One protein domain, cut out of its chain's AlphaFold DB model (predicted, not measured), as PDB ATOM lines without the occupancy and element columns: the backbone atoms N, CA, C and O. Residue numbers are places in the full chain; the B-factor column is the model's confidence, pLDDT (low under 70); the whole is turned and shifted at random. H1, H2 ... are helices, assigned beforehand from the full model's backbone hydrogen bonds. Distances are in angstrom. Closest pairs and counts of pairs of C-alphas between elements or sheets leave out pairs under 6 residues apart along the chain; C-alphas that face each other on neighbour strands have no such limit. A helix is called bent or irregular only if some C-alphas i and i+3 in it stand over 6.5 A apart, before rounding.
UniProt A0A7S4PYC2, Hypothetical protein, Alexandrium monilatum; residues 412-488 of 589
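Overview. This is residues 412 to 488 of the 589 residues of the protein "Hypothetical protein" of Alexandrium monilatum (UniProt A0A7S4PYC2). Two long helices, H2 and H5, lie side by side and run opposite ways, and three short helices, H1, H4 and H3, stand in a row over one side of this pair, H1 toward one end of H2 and H3 toward the other. Residues 442 to 450 turn round the far end of H2 to reach H3, and residues 458 to 467 loop back from H3 to H4 in the row. The printed part has 77 residues with five named helices, H1 to H5 in order along the chain, and no named strand; the class is all helix. The whole is compact, with a radius of gyration of the C-alphas of 11.4 A, and its rounded outline spans 31 by 24 by 19 A.

Along the chain. H1 takes residues 412 to 420 and measures 12.0 A from first to last C-alpha; it begins at C-alpha 412, at (-14.583, 26.436, 34.563). After a tight link of 3 residues comes H2, residues 424 to 441, the longest helix with 18 residues and 25.4 A; its C-alpha 424 is at (-18.025, 12.073, 49.247). A short link of 9 residues leads to H3, residues 451 to 457, 10.0 A long. A short link of 10 residues leads to H4, residues 468 to 471, 5.6 A long. A tight link of 3 residues then leads to H5, residues 475 to 488, 19.8 A long, which ends at C-alpha 488, at (-21.072, 18.665, 48.516). H5 is irregular: its C-alphas 476 and 479 are 7.8 A apart, against about 5 A in a regular helix, and its line is a rough one.

Arrangement. H1 only just touches H5, with 3 pairs of C-alphas within 8 A; the closest are those of Arg 414 and Ala 481, 7.6 A apart. H5 touches H1 with residues 481 to 485 alone. The two run the same way at a steep tilt of 42 degrees. H1 also only just touches H4, again with 3 pairs; the closest C-alphas are those of Leu 417 and Val 469, 6.2 A apart. H1 and H2 are near each other, with 5 pairs of C-alphas within 10 A. H2 touches H5 with 11 pairs of C-alphas within 8 A, the closest being those of Val 427 and Leu 485 at 6.2 A. They run opposite ways at a shallow tilt of 32 degrees, only just short of steep. H2 touches H3 with residues 434 to 437 alone; the closest C-alphas are those of Val 437 and Ala 455, 6.7 A apart, and the tilt is steep at 62 degrees, the same way. H3 touches H4, where the C-alphas of Ala 452 and Asp 471 are the closest at 5.0 A. H3 and H5 are close but not clearly touching, with their closest C-alphas, those of Val 451 and Val 475, 5.2 A apart. H1 and H3 are apart, and H2 and H4 only just so, at 8.4 A. In H1, H2 and H3 every O i to N i+4 pair is within hydrogen-bond range; in H5 it is 8 of 10, and H4 is too short for such a pair.

Size, cuts and confidence. The two C-alphas farthest apart are those of Ser 423 and Asp 445, 32.7 A, and the C-alphas of Gly 412 and Cys 488, the first and last printed, are 17.2 A apart. The printed part has no cut, and no link is long. The mean pLDDT of the printed part is 84.8; residues 447, 463 and 465 are under 70.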
ATOM      1  N   GLY A 412     -15.331  27.608  35.021       91.62
ATOM      2  CA  GLY A 412     -14.583  26.436  34.563       91.62
ATOM      3  C   GLY A 412     -13.904  25.660  35.698       91.62
ATOM      4  O   GLY A 412     -13.882  24.437  35.669       91.62
ATOM      5  N   ILE A 413     -13.391  26.336  36.732       92.25
ATOM      6  CA  ILE A 413     -12.782  25.662  37.895       92.25
ATOM      7  C   ILE A 413     -13.869  25.047  38.777       92.25
ATOM      8  O   ILE A 413     -13.718  23.921  39.246       92.25
ATOM      9  N   ARG A 414     -14.983  25.764  38.965       91.81
ATOM     10  CA  ARG A 414     -16.158  25.270  39.689       91.81
ATOM     11  C   ARG A 414     -16.687  23.972  39.073       91.81
ATOM     12  O   ARG A 414     -16.932  23.014  39.799       91.81
ATOM     13  N   GLU A 415     -16.839  23.930  37.753       88.50
ATOM     14  CA  GLU A 415     -17.295  22.742  37.024       88.50
ATOM     15  C   GLU A 415     -16.317  21.572  37.165       88.50
ATOM     16  O   GLU A 415     -16.751  20.447  37.398       88.50
ATOM     17  N   VAL A 416     -15.006  21.825  37.077       90.50
ATOM     18  CA  VAL A 416     -13.981  20.783  37.252       90.50
ATOM     19  C   VAL A 416     -14.002  20.237  38.685       90.50
ATOM     20  O   VAL A 416     -13.990  19.023  38.854       90.50
ATOM     21  N   LEU A 417     -14.121  21.092  39.709       90.38
ATOM     22  CA  LEU A 417     -14.261  20.660  41.108       90.38
ATOM     23  C   LEU A 417     -15.475  19.753  41.311       90.38
ATOM     24  O   LEU A 417     -15.350  18.714  41.948       90.38
ATOM     25  N   LEU A 418     -16.632  20.118  40.756       87.75
ATOM     26  CA  LEU A 418     -17.855  19.322  40.893       87.75
ATOM     27  C   LEU A 418     -17.821  18.021  40.084       87.75
ATOM     28  O   LEU A 418     -18.416  17.033  40.501       87.75
ATOM     29  N   ARG A 419     -17.158  18.020  38.924       89.00
ATOM     30  CA  ARG A 419     -17.054  16.846  38.051       89.00
ATOM     31  C   ARG A 419     -16.048  15.824  38.578       89.00
ATOM     32  O   ARG A 419     -16.326  14.633  38.520       89.00
ATOM     33  N   ASP A 420     -14.893  16.289  39.048       87.06
ATOM     34  CA  ASP A 420     -13.751  15.426  39.374       87.06
ATOM     35  C   ASP A 420     -13.740  14.990  40.853       87.06
ATOM     36  O   ASP A 420     -13.048  14.038  41.209       87.06
ATOM     37  N   LEU A 421     -14.528  15.644  41.717       88.56
ATOM     38  CA  LEU A 421     -14.779  15.223  43.102       88.56
ATOM     39  C   LEU A 421     -16.160  14.560  43.208       88.56
ATOM     40  O   LEU A 421     -17.055  15.034  43.904       88.56
ATOM     41  N   ASP A 422     -16.327  13.451  42.491       81.38
ATOM     42  CA  ASP A 422     -17.589  12.712  42.366       81.38
ATOM     43  C   ASP A 422     -17.926  11.824  43.579       81.38
ATOM     44  O   ASP A 422     -19.057  11.349  43.713       81.38
ATOM     45  N   SER A 423     -16.967  11.612  44.485       83.25
ATOM     46  CA  SER A 423     -17.150  10.804  45.691       83.25
ATOM     47  C   SER A 423     -17.134  11.652  46.973       83.25
ATOM     48  O   SER A 423     -16.283  12.535  47.114       83.25
ATOM     49  N   PRO A 424     -17.999  11.353  47.968       77.06
ATOM     50  CA  PRO A 424     -18.025  12.073  49.247       77.06
ATOM     51  C   PRO A 424     -16.666  12.095  49.952       77.06
ATOM     52  O   PRO A 424     -16.264  13.112  50.504       77.06
ATOM     53  N   ARG A 425     -15.929  10.983  49.862       79.38
ATOM     54  CA  ARG A 425     -14.591  10.858  50.436       79.38
ATOM     55  C   ARG A 425     -13.585  11.803  49.777       79.38
ATOM     56  O   ARG A 425     -12.830  12.451  50.486       79.38
ATOM     57  N   ALA A 426     -13.597  11.922  48.448       83.75
ATOM     58  CA  ALA A 426     -12.720  12.862  47.748       83.75
ATOM     59  C   ALA A 426     -13.052  14.320  48.109       83.75
ATOM     60  O   ALA A 426     -12.150  15.139  48.272       83.75
ATOM     61  N   VAL A 427     -14.338  14.643  48.285       85.81
ATOM     62  CA  VAL A 427     -14.772  15.967  48.757       85.81
ATOM     63  C   VAL A 427     -14.259  16.245  50.174       85.81
ATOM     64  O   VAL A 427     -13.762  17.340  50.424       85.81
ATOM     65  N   GLU A 428     -14.346  15.278  51.089       82.00
ATOM     66  CA  GLU A 428     -13.844  15.400  52.466       82.00
ATOM     67  C   GLU A 428     -12.320  15.545  52.529       82.00
ATOM     68  O   GLU A 428     -11.828  16.485  53.158       82.00
ATOM     69  N   ASP A 429     -11.580  14.681  51.828       84.62
ATOM     70  CA  ASP A 429     -10.116  14.735  51.747       84.62
ATOM     71  C   ASP A 429      -9.661  16.100  51.187       84.62
ATOM     72  O   ASP A 429      -8.762  16.755  51.727       84.62
ATOM     73  N   CYS A 430     -10.348  16.585  50.147       89.94
ATOM     74  CA  CYS A 430     -10.102  17.893  49.551       89.94
ATOM     75  C   CYS A 430     -10.429  19.040  50.522       89.94
ATOM     76  O   CYS A 430      -9.597  19.923  50.728       89.94
ATOM     77  N   LEU A 431     -11.592  19.019  51.180       87.75
ATOM     78  CA  LEU A 431     -11.974  20.024  52.180       87.75
ATOM     79  C   LEU A 431     -10.964  20.117  53.320       87.75
ATOM     80  O   LEU A 431     -10.589  21.219  53.716       87.75
ATOM     81  N   GLN A 432     -10.498  18.980  53.833       85.75
ATOM     82  CA  GLN A 432      -9.513  18.953  54.907       85.75
ATOM     83  C   GLN A 432      -8.198  19.611  54.477       85.75
ATOM     84  O   GLN A 432      -7.612  20.389  55.240       85.75
ATOM     85  N   LEU A 433      -7.764  19.376  53.237       89.88
ATOM     86  CA  LEU A 433      -6.619  20.067  52.656       89.88
ATOM     87  C   LEU A 433      -6.875  21.575  52.515       89.88
ATOM     88  O   LEU A 433      -6.041  22.365  52.957       89.88
ATOM     89  N   LEU A 434      -8.029  21.985  51.977       92.00
ATOM     90  CA  LEU A 434      -8.378  23.401  51.813       92.00
ATOM     91  C   LEU A 434      -8.419  24.150  53.154       92.00
ATOM     92  O   LEU A 434      -7.854  25.237  53.251       92.00
ATOM     93  N   PHE A 435      -9.010  23.566  54.201       86.81
ATOM     94  CA  PHE A 435      -9.007  24.153  55.548       86.81
ATOM     95  C   PHE A 435      -7.596  24.275  56.123       86.81
ATOM     96  O   PHE A 435      -7.265  25.264  56.780       86.81
ATOM     97  N   THR A 436      -6.740  23.287  55.859       86.38
ATOM     98  CA  THR A 436      -5.344  23.334  56.304       86.38
ATOM     99  C   THR A 436      -4.588  24.451  55.582       86.38
ATOM    100  O   THR A 436      -3.883  25.229  56.225       86.38
ATOM    101  N   VAL A 437      -4.778  24.588  54.267       89.31
ATOM    102  CA  VAL A 437      -4.200  25.678  53.467       89.31
ATOM    103  C   VAL A 437      -4.723  27.038  53.939       89.31
ATOM    104  O   VAL A 437      -3.928  27.955  54.136       89.31
ATOM    105  N   GLU A 438      -6.024  27.172  54.214       89.06
ATOM    106  CA  GLU A 438      -6.618  28.405  54.747       89.06
ATOM    107  C   GLU A 438      -5.962  28.805  56.077       89.06
ATOM    108  O   GLU A 438      -5.586  29.963  56.265       89.06
ATOM    109  N   ALA A 439      -5.769  27.846  56.988       81.81
ATOM    110  CA  ALA A 439      -5.123  28.089  58.273       81.81
ATOM    111  C   ALA A 439      -3.676  28.593  58.120       81.81
ATOM    112  O   ALA A 439      -3.265  29.494  58.853       81.81
ATOM    113  N   TRP A 440      -2.921  28.067  57.152       84.62
ATOM    114  CA  TRP A 440      -1.560  28.519  56.839       84.62
ATOM    115  C   TRP A 440      -1.521  29.893  56.170       84.62
ATOM    116  O   TRP A 440      -0.679  30.730  56.501       84.62
ATOM    117  N   LEU A 441      -2.450  30.168  55.261       84.12
ATOM    118  CA  LEU A 441      -2.560  31.469  54.605       84.12
ATOM    119  C   LEU A 441      -2.977  32.578  55.571       84.12
ATOM    120  O   LEU A 441      -2.610  33.728  55.386       84.12
ATOM    121  N   ARG A 442      -3.668  32.262  56.668       78.44
ATOM    122  CA  ARG A 442      -3.903  33.244  57.743       78.44
ATOM    123  C   ARG A 442      -2.614  33.678  58.456       78.44
ATOM    124  O   ARG A 442      -2.630  34.695  59.151       78.44
ATOM    125  N   LEU A 443      -1.523  32.925  58.300       77.19
ATOM    126  CA  LEU A 443      -0.208  33.200  58.883       77.19
ATOM    127  C   LEU A 443       0.789  33.799  57.876       77.19
ATOM    128  O   LEU A 443       1.882  34.185  58.283       77.19
ATOM    129  N   THR A 444       0.450  33.866  56.584       77.12
ATOM    130  CA  THR A 444       1.376  34.257  55.506       77.12
ATOM    131  C   THR A 444       0.708  35.211  54.510       77.12
ATOM    132  O   THR A 444      -0.492  35.143  54.286       77.12
ATOM    133  N   ASP A 445       1.473  36.102  53.873       72.62
ATOM    134  CA  ASP A 445       0.940  37.064  52.883       72.62
ATOM    135  C   ASP A 445       0.990  36.536  51.427       72.62
ATOM    136  O   ASP A 445       0.947  37.306  50.468       72.62
ATOM    137  N   ILE A 446       1.092  35.217  51.228       74.88
ATOM    138  CA  ILE A 446       1.241  34.604  49.895       74.88
ATOM    139  C   ILE A 446      -0.133  34.470  49.225       74.88
ATOM    140  O   ILE A 446      -1.058  33.915  49.807       74.88
ATOM    141  N   GLN A 447      -0.277  34.989  48.003       69.25
ATOM    142  CA  GLN A 447      -1.589  35.145  47.349       69.25
ATOM    143  C   GLN A 447      -1.621  34.737  45.863       69.25
ATOM    144  O   GLN A 447      -2.701  34.528  45.319       69.25
ATOM    145  N   GLU A 448      -0.467  34.632  45.194       78.06
ATOM    146  CA  GLU A 448      -0.390  34.490  43.725       78.06
ATOM    147  C   GLU A 448      -0.257  33.040  43.222       78.06
ATOM    148  O   GLU A 448      -0.194  32.814  42.017       78.06
ATOM    149  N   GLN A 449      -0.225  32.053  44.119       85.88
ATOM    150  CA  GLN A 449      -0.023  30.638  43.780       85.88
ATOM    151  C   GLN A 449      -1.344  29.861  43.693       85.88
ATOM    152  O   GLN A 449      -2.378  30.290  44.221       85.88
ATOM    153  N   SER A 450      -1.313  28.686  43.055       88.31
ATOM    154  CA  SER A 450      -2.397  27.709  43.203       88.31
ATOM    155  C   SER A 450      -2.345  27.038  44.578       88.31
ATOM    156  O   SER A 450      -1.308  27.007  45.244       88.31
ATOM    157  N   VAL A 451      -3.475  26.489  45.017       87.31
ATOM    158  CA  VAL A 451      -3.590  25.770  46.292       87.31
ATOM    159  C   VAL A 451      -2.639  24.574  46.327       87.31
ATOM    160  O   VAL A 451      -1.960  24.363  47.331       87.31
ATOM    161  N   ALA A 452      -2.541  23.819  45.230       87.94
ATOM    162  CA  ALA A 452      -1.626  22.687  45.138       87.94
ATOM    163  C   ALA A 452      -0.152  23.113  45.165       87.94
ATOM    164  O   ALA A 452       0.657  22.464  45.828       87.94
ATOM    165  N   GLU A 453       0.218  24.196  44.476       89.25
ATOM    166  CA  GLU A 453       1.586  24.718  44.521       89.25
ATOM    167  C   GLU A 453       1.946  25.194  45.932       89.25
ATOM    168  O   GLU A 453       3.018  24.852  46.437       89.25
ATOM    169  N   PHE A 454       1.035  25.893  46.609       89.31
ATOM    170  CA  PHE A 454       1.219  26.326  47.992       89.31
ATOM    171  C   PHE A 454       1.374  25.132  48.948       89.31
ATOM    172  O   PHE A 454       2.324  25.072  49.730       89.31
ATOM    173  N   ALA A 455       0.494  24.131  48.849       88.38
ATOM    174  CA  ALA A 455       0.565  22.915  49.660       88.38
ATOM    175  C   ALA A 455       1.883  22.145  49.445       88.38
ATOM    176  O   ALA A 455       2.473  21.633  50.400       88.38
ATOM    177  N   ARG A 456       2.386  22.100  48.205       88.25
ATOM    178  CA  ARG A 456       3.666  21.459  47.871       88.25
ATOM    179  C   ARG A 456       4.862  22.239  48.406       88.25
ATOM    180  O   ARG A 456       5.747  21.657  49.025       88.25
ATOM    181  N   THR A 457       4.906  23.540  48.139       87.31
ATOM    182  CA  THR A 457       6.098  24.366  48.373       87.31
ATOM    183  C   THR A 457       6.210  24.853  49.812       87.31
ATOM    184  O   THR A 457       7.306  24.851  50.365       87.31
ATOM    185  N   VAL A 458       5.091  25.237  50.431       84.75
ATOM    186  CA  VAL A 458       5.061  25.830  51.774       84.75
ATOM    187  C   VAL A 458       4.800  24.771  52.839       84.75
ATOM    188  O   VAL A 458       5.467  24.764  53.870       84.75
ATOM    189  N   MET A 459       3.854  23.859  52.597       83.50
ATOM    190  CA  MET A 459       3.457  22.861  53.601       83.50
ATOM    191  C   MET A 459       4.220  21.533  53.484       83.50
ATOM    192  O   MET A 459       4.169  20.727  54.410       83.50
ATOM    193  N   GLY A 460       4.920  21.292  52.369       85.81
ATOM    194  CA  GLY A 460       5.677  20.057  52.138       85.81
ATOM    195  C   GLY A 460       4.800  18.805  52.036       85.81
ATOM    196  O   GLY A 460       5.262  17.707  52.353       85.81
ATOM    197  N   LEU A 461       3.532  18.952  51.638       83.75
ATOM    198  CA  LEU A 461       2.618  17.819  51.511       83.75
ATOM    199  C   LEU A 461       2.980  16.954  50.286       83.75
ATOM    200  O   LEU A 461       3.305  17.492  49.223       83.75
ATOM    201  N   PRO A 462       2.939  15.613  50.406       80.00
ATOM    202  CA  PRO A 462       3.299  14.716  49.313       80.00
ATOM    203  C   PRO A 462       2.306  14.818  48.145       80.00
ATOM    204  O   PRO A 462       1.098  14.859  48.354       80.00
ATOM    205  N   LEU A 463       2.824  14.775  46.909       62.41
ATOM    206  CA  LEU A 463       2.051  14.886  45.657       62.41
ATOM    207  C   LEU A 463       0.853  13.928  45.579       62.41
ATOM    208  O   LEU A 463      -0.200  14.314  45.096       62.41
ATOM    209  N   ALA A 464       0.988  12.705  46.098       73.38
ATOM    210  CA  ALA A 464      -0.084  11.708  46.066       73.38
ATOM    211  C   ALA A 464      -1.306  12.066  46.936       73.38
ATOM    212  O   ALA A 464      -2.348  11.434  46.795       73.38
ATOM    213  N   ALA A 465      -1.177  13.037  47.846       63.59
ATOM    214  CA  ALA A 465      -2.259  13.499  48.714       63.59
ATOM    215  C   ALA A 465      -3.014  14.712  48.141       63.59
ATOM    216  O   ALA A 465      -3.956  15.192  48.765       63.59
ATOM    217  N   ILE A 466      -2.586  15.239  46.991       70.69
ATOM    218  CA  ILE A 466      -3.167  16.430  46.376       70.69
ATOM    219  C   ILE A 466      -3.929  15.982  45.135       70.69
ATOM    220  O   ILE A 466      -3.348  15.399  44.226       70.69
ATOM    221  N   HIS A 467      -5.232  16.248  45.098       78.19
ATOM    222  CA  HIS A 467      -6.026  15.994  43.903       78.19
ATOM    223  C   HIS A 467      -5.600  16.940  42.773       78.19
ATOM    224  O   HIS A 467      -5.505  18.146  43.001       78.19
ATOM    225  N   ASP A 468      -5.433  16.416  41.554       83.75
ATOM    226  CA  ASP A 468      -5.047  17.187  40.355       83.75
ATOM    227  C   ASP A 468      -5.950  18.415  40.126       83.75
ATOM    228  O   ASP A 468      -5.511  19.453  39.632       83.75
ATOM    229  N   VAL A 469      -7.214  18.345  40.562       82.75
ATOM    230  CA  VAL A 469      -8.165  19.464  40.486       82.75
ATOM    231  C   VAL A 469      -7.709  20.719  41.245       82.75
ATOM    232  O   VAL A 469      -8.098  21.837  40.901       82.75
ATOM    233  N   LEU A 470      -6.848  20.568  42.253       88.75
ATOM    234  CA  LEU A 470      -6.317  21.673  43.050       88.75
ATOM    235  C   LEU A 470      -5.156  22.410  42.377       88.75
ATOM    236  O   LEU A 470      -4.824  23.516  42.809       88.75
ATOM    237  N   ASP A 471      -4.561  21.855  41.315       88.69
ATOM    238  CA  ASP A 471      -3.528  22.552  40.537       88.69
ATOM    239  C   ASP A 471      -4.091  23.784  39.826       88.69
ATOM    240  O   ASP A 471      -3.387  24.784  39.668       88.69
ATOM    241  N   ALA A 472      -5.370  23.735  39.452       88.75
ATOM    242  CA  ALA A 472      -6.062  24.828  38.787       88.75
ATOM    243  C   ALA A 472      -6.720  25.822  39.756       88.75
ATOM    244  O   ALA A 472      -7.137  26.885  39.303       88.75
ATOM    245  N   LEU A 473      -6.829  25.506  41.055       92.44
ATOM    246  CA  LEU A 473      -7.515  26.346  42.040       92.44
ATOM    247  C   LEU A 473      -6.570  27.435  42.582       92.44
ATOM    248  O   LEU A 473      -5.651  27.109  43.338       92.44
ATOM    249  N   PRO A 474      -6.776  28.728  42.268       93.00
ATOM    250  CA  PRO A 474      -5.967  29.802  42.829       93.00
ATOM    251  C   PRO A 474      -6.242  29.959  44.325       93.00
ATOM    252  O   PRO A 474      -7.393  29.879  44.761       93.00
ATOM    253  N   VAL A 475      -5.216  30.295  45.106       90.50
ATOM    254  CA  VAL A 475      -5.364  30.637  46.534       90.50
ATOM    255  C   VAL A 475      -6.362  31.789  46.749       90.50
ATOM    256  O   VAL A 475      -7.096  31.817  47.741       90.50
ATOM    257  N   SER A 476      -6.468  32.711  45.787       90.62
ATOM    258  CA  SER A 476      -7.453  33.797  45.822       90.62
ATOM    259  C   SER A 476      -8.912  33.330  45.748       90.62
ATOM    260  O   SER A 476      -9.794  34.140  45.987       90.62
ATOM    261  N   CYS A 477      -9.190  32.074  45.395       93.75
ATOM    262  CA  CYS A 477     -10.548  31.520  45.298       93.75
ATOM    263  C   CYS A 477     -10.839  30.479  46.392       93.75
ATOM    264  O   CYS A 477     -11.879  29.819  46.362       93.75
ATOM    265  N   LEU A 478      -9.924  30.309  47.351       91.94
ATOM    266  CA  LEU A 478      -9.974  29.258  48.364       91.94
ATOM    267  C   LEU A 478     -11.265  29.277  49.191       91.94
ATOM    268  O   LEU A 478     -11.839  28.224  49.445       91.94
ATOM    269  N   GLN A 479     -11.734  30.462  49.590       89.00
ATOM    270  CA  GLN A 479     -12.929  30.608  50.425       89.00
ATOM    271  C   GLN A 479     -14.177  30.081  49.698       89.00
ATOM    272  O   GLN A 479     -14.954  29.326  50.275       89.00
ATOM    273  N   GLU A 480     -14.327  30.412  48.414       90.00
ATOM    274  CA  GLU A 480     -15.463  29.963  47.604       90.00
ATOM    275  C   GLU A 480     -15.378  28.468  47.272       90.00
ATOM    276  O   GLU A 480     -16.398  27.784  47.254       90.00
ATOM    277  N   ALA A 481     -14.173  27.930  47.067       92.12
ATOM    278  CA  ALA A 481     -13.983  26.490  46.905       92.12
ATOM    279  C   ALA A 481     -14.344  25.719  48.184       92.12
ATOM    280  O   ALA A 481     -15.036  24.704  48.105       92.12
ATOM    281  N   ILE A 482     -13.944  26.218  49.362       90.31
ATOM    282  CA  ILE A 482     -14.356  25.652  50.653       90.31
ATOM    283  C   ILE A 482     -15.878  25.677  50.768       90.31
ATOM    284  O   ILE A 482     -16.457  24.654  51.118       90.31
ATOM    285  N   GLU A 483     -16.536  26.796  50.456       84.88
ATOM    286  CA  GLU A 483     -18.000  26.918  50.498       84.88
ATOM    287  C   GLU A 483     -18.697  25.957  49.521       84.88
ATOM    288  O   GLU A 483     -19.659  25.281  49.898       84.88
ATOM    289  N   LEU A 484     -18.185  25.841  48.292       88.19
ATOM    290  CA  LEU A 484     -18.707  24.935  47.272       88.19
ATOM    291  C   LEU A 484     -18.612  23.478  47.731       88.19
ATOM    292  O   LEU A 484     -19.629  22.792  47.800       88.19
ATOM    293  N   LEU A 485     -17.416  23.013  48.086       88.06
ATOM    294  CA  LEU A 485     -17.188  21.621  48.478       88.06
ATOM    295  C   LEU A 485     -17.861  21.286  49.807       88.06
ATOM    296  O   LEU A 485     -18.375  20.186  49.991       88.06
ATOM    297  N   SER A 486     -17.958  22.266  50.702       82.38
ATOM    298  CA  SER A 486     -18.758  22.173  51.920       82.38
ATOM    299  C   SER A 486     -20.214  21.850  51.606       82.38
ATOM    300  O   SER A 486     -20.852  21.083  52.314       82.38
ATOM    301  N   SER A 487     -20.761  22.385  50.518       76.94
ATOM    302  CA  SER A 487     -22.116  22.044  50.090       76.94
ATOM    303  C   SER A 487     -22.230  20.630  49.486       76.94
ATOM    304  O   SER A 487     -23.335  20.100  49.372       76.94
ATOM    305  N   CYS A 488     -21.114  19.993  49.132       78.94
ATOM    306  CA  CYS A 488     -21.072  18.665  48.516       78.94
ATOM    307  C   CYS A 488     -20.752  17.531  49.506       78.94
ATOM    308  O   CYS A 488     -21.017  16.375  49.183       78.94
TER     309      CYS A 488